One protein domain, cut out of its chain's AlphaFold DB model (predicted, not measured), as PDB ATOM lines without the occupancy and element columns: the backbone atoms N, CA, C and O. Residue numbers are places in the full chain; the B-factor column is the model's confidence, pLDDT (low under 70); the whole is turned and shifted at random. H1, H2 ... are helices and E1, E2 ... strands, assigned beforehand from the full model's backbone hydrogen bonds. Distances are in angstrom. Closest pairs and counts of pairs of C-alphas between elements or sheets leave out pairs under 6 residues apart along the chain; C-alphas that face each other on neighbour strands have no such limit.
ATOM      1  N   CYS A   8     -33.767  16.431  53.466       91.75
ATOM      2  CA  CYS A   8     -33.185  15.551  54.480       91.75
ATOM      3  C   CYS A   8     -32.079  14.660  53.886       91.75
ATOM      4  O   CYS A   8     -32.273  14.062  52.830       91.75
ATOM      5  N   GLY A   9     -30.959  14.510  54.597       88.75
ATOM      6  CA  GLY A   9     -29.808  13.696  54.181       88.75
ATOM      7  C   GLY A   9     -30.118  12.210  53.991       88.75
ATOM      8  O   GLY A   9     -29.440  11.539  53.219       88.75
ATOM      9  N   SER A  10     -31.191  11.712  54.617       88.31
ATOM     10  CA  SER A  10     -31.710  10.354  54.396       88.31
ATOM     11  C   SER A  10     -32.335  10.150  53.011       88.31
ATOM     12  O   SER A  10     -32.492   9.013  52.571       88.31
ATOM     13  N   LYS A  11     -32.692  11.234  52.310       92.31
ATOM     14  CA  LYS A  11     -33.201  11.208  50.936       92.31
ATOM     15  C   LYS A  11     -32.065  11.600  49.992       92.31
ATOM     16  O   LYS A  11     -31.770  12.790  49.911       92.31
ATOM     17  N   PRO A  12     -31.417  10.658  49.292       90.12
ATOM     18  CA  PRO A  12     -30.316  10.999  48.402       90.12
ATOM     19  C   PRO A  12     -30.780  11.855  47.208       90.12
ATOM     20  O   PRO A  12     -31.939  11.749  46.790       90.12
ATOM     21  N   PRO A  13     -29.889  12.676  46.621       92.88
ATOM     22  CA  PRO A  13     -30.155  13.341  45.355       92.88
ATOM     23  C   PRO A  13     -30.474  12.344  44.239       92.88
ATOM     24  O   PRO A  13     -29.902  11.260  44.159       92.88
ATOM     25  N   GLN A  14     -31.357  12.740  43.323       92.56
ATOM     26  CA  GLN A  14     -31.742  11.911  42.171       92.56
ATOM     27  C   GLN A  14     -30.707  11.931  41.034       92.56
ATOM     28  O   GLN A  14     -30.838  11.185  40.067       92.56
ATOM     29  N   ARG A  15     -29.690  12.796  41.125       93.38
ATOM     30  CA  ARG A  15     -28.638  12.959  40.116       93.38
ATOM     31  C   ARG A  15     -27.273  13.119  40.765       93.38
ATOM     32  O   ARG A  15     -27.171  13.604  41.888       93.38
ATOM     33  N   GLN A  16     -26.236  12.770  40.012       94.00
ATOM     34  CA  GLN A  16     -24.866  13.120  40.370       94.00
ATOM     35  C   GLN A  16     -24.648  14.628  40.184       94.00
ATOM     36  O   GLN A  16     -25.289  15.251  39.330       94.00
ATOM     37  N   GLY A  17     -23.761  15.211  40.983       94.44
ATOM     38  CA  GLY A  17     -23.480  16.645  40.930       94.44
ATOM     39  C   GLY A  17     -22.906  17.183  42.229       94.44
ATOM     40  O   GLY A  17     -22.562  16.411  43.129       94.44
ATOM     41  N   PHE A  18     -22.822  18.506  42.316       95.19
ATOM     42  CA  PHE A  18     -22.389  19.201  43.523       95.19
ATOM     43  C   PHE A  18     -23.586  19.827  44.225       95.19
ATOM     44  O   PHE A  18     -24.468  20.416  43.601       95.19
ATOM     45  N   PHE A  19     -23.604  19.687  45.543       94.44
ATOM     46  CA  PHE A  19     -24.691  20.143  46.394       94.44
ATOM     47  C   PHE A  19     -24.106  20.855  47.598       94.44
ATOM     48  O   PHE A  19     -23.026  20.506  48.074       94.44
ATOM     49  N   GLU A  20     -24.847  21.820  48.121       94.00
ATOM     50  CA  GLU A  20     -24.551  22.333  49.445       94.00
ATOM     51  C   GLU A  20     -25.075  21.329  50.468       94.00
ATOM     52  O   GLU A  20     -26.221  20.882  50.391       94.00
ATOM     53  N   THR A  21     -24.223  20.944  51.404       92.81
ATOM     54  CA  THR A  21     -24.483  19.901  52.393       92.81
ATOM     55  C   THR A  21     -24.189  20.429  53.775       92.81
ATOM     56  O   THR A  21     -23.153  21.051  53.981       92.81
ATOM     57  N   GLU A  22     -25.081  20.149  54.713       92.81
ATOM     58  CA  GLU A  22     -24.829  20.343  56.133       92.81
ATOM     59  C   GLU A  22     -24.515  18.994  56.768       92.81
ATOM     60  O   GLU A  22     -25.221  18.000  56.545       92.81
ATOM     61  N   PHE A  23     -23.458  18.974  57.567       91.69
ATOM     62  CA  PHE A  23     -23.019  17.812  58.319       91.69
ATOM     63  C   PHE A  23     -23.559  17.849  59.746       91.69
ATOM     64  O   PHE A  23     -23.942  18.892  60.273       91.69
ATOM     65  N   ASN A  24     -23.559  16.698  60.413       90.69
ATOM     66  CA  ASN A  24     -23.949  16.592  61.820       90.69
ATOM     67  C   ASN A  24     -23.067  17.416  62.779       90.69
ATOM     68  O   ASN A  24     -23.443  17.605  63.932       90.69
ATOM     69  N   THR A  25     -21.912  17.897  62.317       89.19
ATOM     70  CA  THR A  25     -21.040  18.840  63.030       89.19
ATOM     71  C   THR A  25     -21.588  20.274  63.049       89.19
ATOM     72  O   THR A  25     -21.088  21.100  63.805       89.19
ATOM     73  N   GLY A  26     -22.605  20.577  62.236       89.12
ATOM     74  CA  GLY A  26     -23.118  21.930  62.004       89.12
ATOM     75  C   GLY A  26     -22.376  22.692  60.902       89.12
ATOM     76  O   GLY A  26     -22.773  23.802  60.553       89.12
ATOM     77  N   GLU A  27     -21.320  22.107  60.327       90.00
ATOM     78  CA  GLU A  27     -20.608  22.692  59.190       90.00
ATOM     79  C   GLU A  27     -21.404  22.527  57.894       90.00
ATOM     80  O   GLU A  27     -22.072  21.514  57.677       90.00
ATOM     81  N   THR A  28     -21.309  23.528  57.018       91.25
ATOM     82  CA  THR A  28     -21.929  23.514  55.691       91.25
ATOM     83  C   THR A  28     -20.867  23.664  54.613       91.25
ATOM     84  O   THR A  28     -20.089  24.614  54.649       91.25
ATOM     85  N   GLU A  29     -20.851  22.753  53.641       91.94
ATOM     86  CA  GLU A  29     -19.879  22.750  52.544       91.94
ATOM     87  C   GLU A  29     -20.478  22.264  51.222       91.94
ATOM     88  O   GLU A  29     -21.532  21.624  51.191       91.94
ATOM     89  N   VAL A  30     -19.763  22.528  50.125       92.62
ATOM     90  CA  VAL A  30     -20.060  21.961  48.808       92.62
ATOM     91  C   VAL A  30     -19.457  20.561  48.686       92.62
ATOM     92  O   VAL A  30     -18.239  20.388  48.711       92.62
ATOM     93  N   THR A  31     -20.325  19.573  48.493       92.50
ATOM     94  CA  THR A  31     -19.992  18.144  48.474       92.50
ATOM     95  C   THR A  31     -20.526  17.514  47.193       92.50
ATOM     96  O   THR A  31     -21.626  17.830  46.733       92.50
ATOM     97  N   MET A  32     -19.759  16.593  46.610       93.06
ATOM     98  CA  MET A  32     -20.183  15.851  45.426       93.06
ATOM     99  C   MET A  32     -21.057  14.660  45.831       93.06
ATOM    100  O   MET A  32     -20.669  13.864  46.685       93.06
ATOM    101  N   TYR A  33     -22.202  14.484  45.177       93.31
ATOM    102  CA  TYR A  33     -22.936  13.220  45.188       93.31
ATOM    103  C   TYR A  33     -22.610  12.439  43.914       93.31
ATOM    104  O   TYR A  33     -22.778  12.943  42.802       93.31
ATOM    105  N   SER A  34     -22.121  11.213  44.073       91.75
ATOM    106  CA  SER A  34     -21.736  10.317  42.981       91.75
ATOM    107  C   SER A  34     -22.514   9.004  43.042       91.75
ATOM    108  O   SER A  34     -23.263   8.755  43.984       91.75
ATOM    109  N   ILE A  35     -22.274   8.117  42.076       89.31
ATOM    110  CA  ILE A  35     -22.709   6.711  42.138       89.31
ATOM    111  C   ILE A  35     -22.292   6.006  43.446       89.31
ATOM    112  O   ILE A  35     -23.010   5.131  43.920       89.31
ATOM    113  N   LEU A  36     -21.163   6.388  44.050       88.12
ATOM    114  CA  LEU A  36     -20.689   5.814  45.316       88.12
ATOM    115  C   LEU A  36     -21.293   6.503  46.554       88.12
ATOM    116  O   LEU A  36     -20.949   6.151  47.679       88.12
ATOM    117  N   GLY A  37     -22.181   7.483  46.364       89.81
ATOM    118  CA  GLY A  37     -22.744   8.316  47.422       89.81
ATOM    119  C   GLY A  37     -22.013   9.652  47.595       89.81
ATOM    120  O   GLY A  37     -21.385  10.161  46.660       89.81
ATOM    121  N   TRP A  38     -22.141  10.234  48.792       89.88
ATOM    122  CA  TRP A  38     -21.552  11.523  49.170       89.88
ATOM    123  C   TRP A  38     -20.019  11.471  49.250       89.88
ATOM    124  O   TRP A  38     -19.445  10.528  49.792       89.88
ATOM    125  N   MET A  39     -19.360  12.512  48.740       87.69
ATOM    126  CA  MET A  39     -17.908  12.709  48.761       87.69
ATOM    127  C   MET A  39     -17.609  14.176  49.114       87.69
ATOM    128  O   MET A  39     -18.043  15.045  48.353       87.69
ATOM    129  N   PRO A  40     -16.886  14.492  50.213       67.31
ATOM    130  CA  PRO A  40     -15.692  13.793  50.720       67.31
ATOM    131  C   PRO A  40     -15.944  12.872  51.956       67.31
ATOM    132  O   PRO A  40     -17.081  12.767  52.405       67.31
ATOM    133  N   PRO A  41     -14.937  12.107  52.450       60.72
ATOM    134  CA  PRO A  41     -15.145  10.899  53.263       60.72
ATOM    135  C   PRO A  41     -15.486  11.139  54.745       60.72
ATOM    136  O   PRO A  41     -15.387  12.247  55.264       60.72
ATOM    137  N   ALA A  42     -15.811  10.029  55.423       59.62
ATOM    138  CA  ALA A  42     -16.355   9.859  56.780       59.62
ATOM    139  C   ALA A  42     -15.815  10.751  57.920       59.62
ATOM    140  O   ALA A  42     -16.486  10.882  58.940       59.62
ATOM    141  N   HIS A  43     -14.639  11.372  57.781       71.38
ATOM    142  CA  HIS A  43     -14.081  12.264  58.804       71.38
ATOM    143  C   HIS A  43     -14.880  13.565  58.973       71.38
ATOM    144  O   HIS A  43     -14.824  14.170  60.038       71.38
ATOM    145  N   ARG A  44     -15.636  13.982  57.948       75.19
ATOM    146  CA  ARG A  44     -16.553  15.136  58.016       75.19
ATOM    147  C   ARG A  44     -17.846  14.835  58.782       75.19
ATOM    148  O   ARG A  44     -18.640  15.737  59.021       75.19
ATOM    149  N   GLY A  45     -18.063  13.574  59.158       83.75
ATOM    150  CA  GLY A  45     -19.328  13.102  59.702       83.75
ATOM    151  C   GLY A  45     -20.311  12.690  58.608       83.75
ATOM    152  O   GLY A  45     -19.911  12.289  57.513       83.75
ATOM    153  N   TYR A  46     -21.606  12.742  58.915       87.44
ATOM    154  CA  TYR A  46     -22.673  12.355  57.989       87.44
ATOM    155  C   TYR A  46     -23.530  13.555  57.592       87.44
ATOM    156  O   TYR A  46     -23.764  14.471  58.382       87.44
ATOM    157  N   VAL A  47     -24.018  13.530  56.351       91.38
ATOM    158  CA  VAL A  47     -24.884  14.576  55.799       91.38
ATOM    159  C   VAL A  47     -26.248  14.522  56.487       91.38
ATOM    160  O   VAL A  47     -26.954  13.516  56.399       91.38
ATOM    161  N   VAL A  48     -26.639  15.609  57.153       92.81
ATOM    162  CA  VAL A  48     -27.953  15.741  57.807       92.81
ATOM    163  C   VAL A  48     -29.000  16.328  56.870       92.81
ATOM    164  O   VAL A  48     -30.169  15.933  56.911       92.81
ATOM    165  N   ARG A  49     -28.587  17.234  55.981       93.38
ATOM    166  CA  ARG A  49     -29.425  17.814  54.931       93.38
ATOM    167  C   ARG A  49     -28.576  18.352  53.788       93.38
ATOM    168  O   ARG A  49     -27.398  18.640  53.961       93.38
ATOM    169  N   TRP A  50     -29.185  18.482  52.622       94.56
ATOM    170  CA  TRP A  50     -28.542  19.001  51.421       94.56
ATOM    171  C   TRP A  50     -29.504  19.871  50.620       94.56
ATOM    172  O   TRP A  50     -30.719  19.774  50.788       94.56
ATOM    173  N   ARG A  51     -28.984  20.724  49.744       94.75
ATOM    174  CA  ARG A  51     -29.787  21.498  48.796       94.75
ATOM    175  C   ARG A  51     -29.060  21.676  47.473       94.75
ATOM    176  O   ARG A  51     -27.844  21.513  47.383       94.75
ATOM    177  N   LEU A  52     -29.831  22.008  46.442       94.12
ATOM    178  CA  LEU A  52     -29.279  22.392  45.150       94.12
ATOM    179  C   LEU A  52     -28.463  23.677  45.293       94.12
ATOM    180  O   LEU A  52     -28.881  24.608  45.983       94.12
ATOM    181  N   LEU A  53     -27.321  23.705  44.613       92.88
ATOM    182  CA  LEU A  53     -26.574  24.930  44.378       92.88
ATOM    183  C   LEU A  53     -27.245  25.756  43.280       92.88
ATOM    184  O   LEU A  53     -28.051  25.250  42.494       92.88
ATOM    185  N   ASP A  54     -26.869  27.029  43.214       92.19
ATOM    186  CA  ASP A  54     -27.097  27.817  42.011       92.19
ATOM    187  C   ASP A  54     -26.408  27.122  40.813       92.19
ATOM    188  O   ASP A  54     -25.250  26.710  40.954       92.19
ATOM    189  N   PRO A  55     -27.073  26.977  39.650       91.75
ATOM    190  CA  PRO A  55     -26.487  26.322  38.480       91.75
ATOM    191  C   PRO A  55     -25.124  26.884  38.056       91.75
ATOM    192  O   PRO A  55     -24.263  26.122  37.620       91.75
ATOM    193  N   ALA A  56     -24.894  28.192  38.204       93.31
ATOM    194  CA  ALA A  56     -23.611  28.808  37.880       93.31
ATOM    195  C   ALA A  56     -22.511  28.391  38.871       93.31
ATOM    196  O   ALA A  56     -21.371  28.150  38.474       93.31
ATOM    197  N   VAL A  57     -22.862  28.256  40.153       93.38
ATOM    198  CA  VAL A  57     -21.943  27.789  41.199       93.38
ATOM    199  C   VAL A  57     -21.630  26.307  41.011       93.38
ATOM    200  O   VAL A  57     -20.466  25.919  41.061       93.38
ATOM    201  N   GLU A  58     -22.641  25.479  40.735       93.75
ATOM    202  CA  GLU A  58     -22.428  24.058  40.448       93.75
ATOM    203  C   GLU A  58     -21.511  23.861  39.234       93.75
ATOM    204  O   GLU A  58     -20.581  23.057  39.288       93.75
ATOM    205  N   GLN A  59     -21.729  24.617  38.155       93.56
ATOM    206  CA  GLN A  59     -20.900  24.540  36.956       93.56
ATOM    207  C   GLN A  59     -19.433  24.893  37.249       93.56
ATOM    208  O   GLN A  59     -18.530  24.165  36.829       93.56
ATOM    209  N   ALA A  60     -19.183  25.952  38.024       94.69
ATOM    210  CA  ALA A  60     -17.832  26.333  38.432       94.69
ATOM    211  C   ALA A  60     -17.140  25.236  39.267       94.69
ATOM    212  O   ALA A  60     -15.947  24.967  39.103       94.69
ATOM    213  N   GLU A  61     -17.890  24.555  40.134       93.50
ATOM    214  CA  GLU A  61     -17.400  23.439  40.948       93.50
ATOM    215  C   GLU A  61     -17.068  22.199  40.105       93.50
ATOM    216  O   GLU A  61     -16.020  21.572  40.298       93.50
ATOM    217  N   ILE A  62     -17.895  21.893  39.100       92.38
ATOM    218  CA  ILE A  62     -17.619  20.844  38.109       92.38
ATOM    219  C   ILE A  62     -16.326  21.154  37.350       92.38
ATOM    220  O   ILE A  62     -15.462  20.284  37.217       92.38
ATOM    221  N   GLU A  63     -16.160  22.383  36.868       93.94
ATOM    222  CA  GLU A  63     -14.962  22.806  36.139       93.94
ATOM    223  C   GLU A  63     -13.708  22.709  37.006       93.94
ATOM    224  O   GLU A  63     -12.704  22.132  36.571       93.94
ATOM    225  N   ARG A  64     -13.784  23.175  38.260       91.56
ATOM    226  CA  ARG A  64     -12.703  23.039  39.245       91.56
ATOM    227  C   ARG A  64     -12.336  21.573  39.459       91.56
ATOM    228  O   ARG A  64     -11.159  21.214  39.387       91.56
ATOM    229  N   TYR A  65     -13.328  20.709  39.666       89.38
ATOM    230  CA  TYR A  65     -13.122  19.277  39.873       89.38
ATOM    231  C   TYR A  65     -12.467  18.595  38.665       89.38
ATOM    232  O   TYR A  65     -11.507  17.830  38.814       89.38
ATOM    233  N   LEU A  66     -12.944  18.895  37.453       89.94
ATOM    234  CA  LEU A  66     -12.374  18.376  36.210       89.94
ATOM    235  C   LEU A  66     -10.936  18.860  36.006       89.94
ATOM    236  O   LEU A  66     -10.083  18.070  35.599       89.94
ATOM    237  N   HIS A  67     -10.654  20.127  36.307       90.75
ATOM    238  CA  HIS A  67      -9.313  20.695  36.227       90.75
ATOM    239  C   HIS A  67      -8.342  20.002  37.197       90.75
ATOM    240  O   HIS A  67      -7.268  19.566  36.778       90.75
ATOM    241  N   CYS A  68      -8.736  19.806  38.460       85.38
ATOM    242  CA  CYS A  68      -7.944  19.063  39.446       85.38
ATOM    243  C   CYS A  68      -7.682  17.613  39.010       85.38
ATOM    244  O   CYS A  68      -6.557  17.125  39.116       85.38
ATOM    245  N   ARG A  69      -8.694  16.926  38.460       82.88
ATOM    246  CA  ARG A  69      -8.536  15.554  37.950       82.88
ATOM    247  C   ARG A  69      -7.583  15.451  36.762       82.88
ATOM    248  O   ARG A  69      -6.865  14.459  36.663       82.88
ATOM    249  N   ARG A  70      -7.582  16.433  35.856       83.12
ATOM    250  CA  ARG A  70      -6.644  16.459  34.720       83.12
ATOM    251  C   ARG A  70      -5.211  16.658  35.201       83.12
ATOM    252  O   ARG A  70      -4.349  15.884  34.808       83.12
ATOM    253  N   GLN A  71      -4.980  17.611  36.102       75.81
ATOM    254  CA  GLN A  71      -3.646  17.865  36.654       75.81
ATOM    255  C   GLN A  71      -3.083  16.663  37.423       75.81
ATOM    256  O   GLN A  71      -1.924  16.311  37.237       75.81
ATOM    257  N   GLY A  72      -3.912  15.969  38.212       61.72
ATOM    258  CA  GLY A  72      -3.493  14.747  38.910       61.72
ATOM    259  C   GLY A  72      -3.146  13.571  37.985       61.72
ATOM    260  O   GLY A  72      -2.451  12.654  38.406       61.72
ATOM    261  N   ARG A  73      -3.604  13.592  36.725       57.06
ATOM    262  CA  ARG A  73      -3.273  12.597  35.689       57.06
ATOM    263  C   ARG A  73      -2.033  12.945  34.865       57.06
ATOM    264  O   ARG A  73      -1.514  12.067  34.192       57.06
ATOM    265  N   SER A  74      -1.572  14.194  34.893       54.66
ATOM    266  CA  SER A  74      -0.399  14.647  34.128       54.66
ATOM    267  C   SER A  74       0.943  14.359  34.819       54.66
ATOM    268  O   SER A  74       1.983  14.720  34.283       54.66
ATOM    269  N   HIS A  75       0.933  13.711  35.988       51.69
ATOM    270  CA  HIS A  75       2.118  13.262  36.733       51.69
ATOM    271  C   HIS A  75       2.269  11.726  36.675       51.69
ATOM    272  O   HIS A  75       2.417  11.062  37.701       51.69
TER     273      HIS A  75
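What this domain is: This is residues 8 to 75 of the 76 residues of an uncharacterized protein of Achromobacter pulmonis (UniProt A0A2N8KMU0). A small, strongly twisted and curled sheet of four antiparallel strands makes the body, and a single long helix, H1, crosses one face of it with its first part, residues 55 to 65. Residues 66 to 75, of which 66 to 73 belong to H1, stick out as a free arm, while residues 8 to 16 lead into E1 ahead of the sheet. The printed part has 68 residues with four named strands and one named helix, in the order E1 E2 E3 E4 H1; across the sheet the order is E3 - E2 - E1 - E4, and the class is mixed. The whole is compact, with a radius of gyration of the C-alphas of 12.6 A and spans of 37 by 27 by 21 A.

Where its parts are: E1, residues 17 to 23, begins with C-alpha 17 at (-23.480, 16.645, 40.930) and is 17.4 A long. E2, residues 28 to 34, is 18.3 A long. E3 is residues 37 to 39, and E4, residues 47 to 52, measures 13.9 A. H1, residues 55 to 73, is 27.1 A long and ends with C-alpha 73 at (-3.273, 12.597, 35.689).

How they stand to each other: E1, E2 and E3 form a meander, each strand the antiparallel neighbour of the one before. With E4, the antiparallel neighbour of E1, they form a Greek key of four successive strands. E1 and E2 are a hairpin, with N 21 and O 29 2.8 A apart. E2 and E3 are a hairpin too, with N 39 and O 32 2.8 A apart. On the other side of E1, N 51 of E4 and O 20 are 2.8 A apart. The edge strands E3 and E4 are only just apart, their closest C-alphas at 8.0 A. H1 is on one face of the sheet, two layers in all, at a height over the sheet of 9.5 A. It runs across the strands, at 81 degrees to E1 on the local plane. It is over E1 and only just over E2, on which 3 of its C-alphas fall. The closest C-alphas of E1 and H1 are those of Phe 18 and Glu 58, 5.7 A apart. In H1 every O i to N i+4 pair is within hydrogen-bond range.

The domain as a whole: The C-alphas farthest apart, those of Cys 8 and His 75, are 39.6 A apart. Without the free residues 66 to 75 the body spans 27 by 21 by 18 A. The printed part has no cut, and no link is long. Mean pLDDT of the printed part is 87.3; residues 40 to 42 and 72 to 75 are under 70.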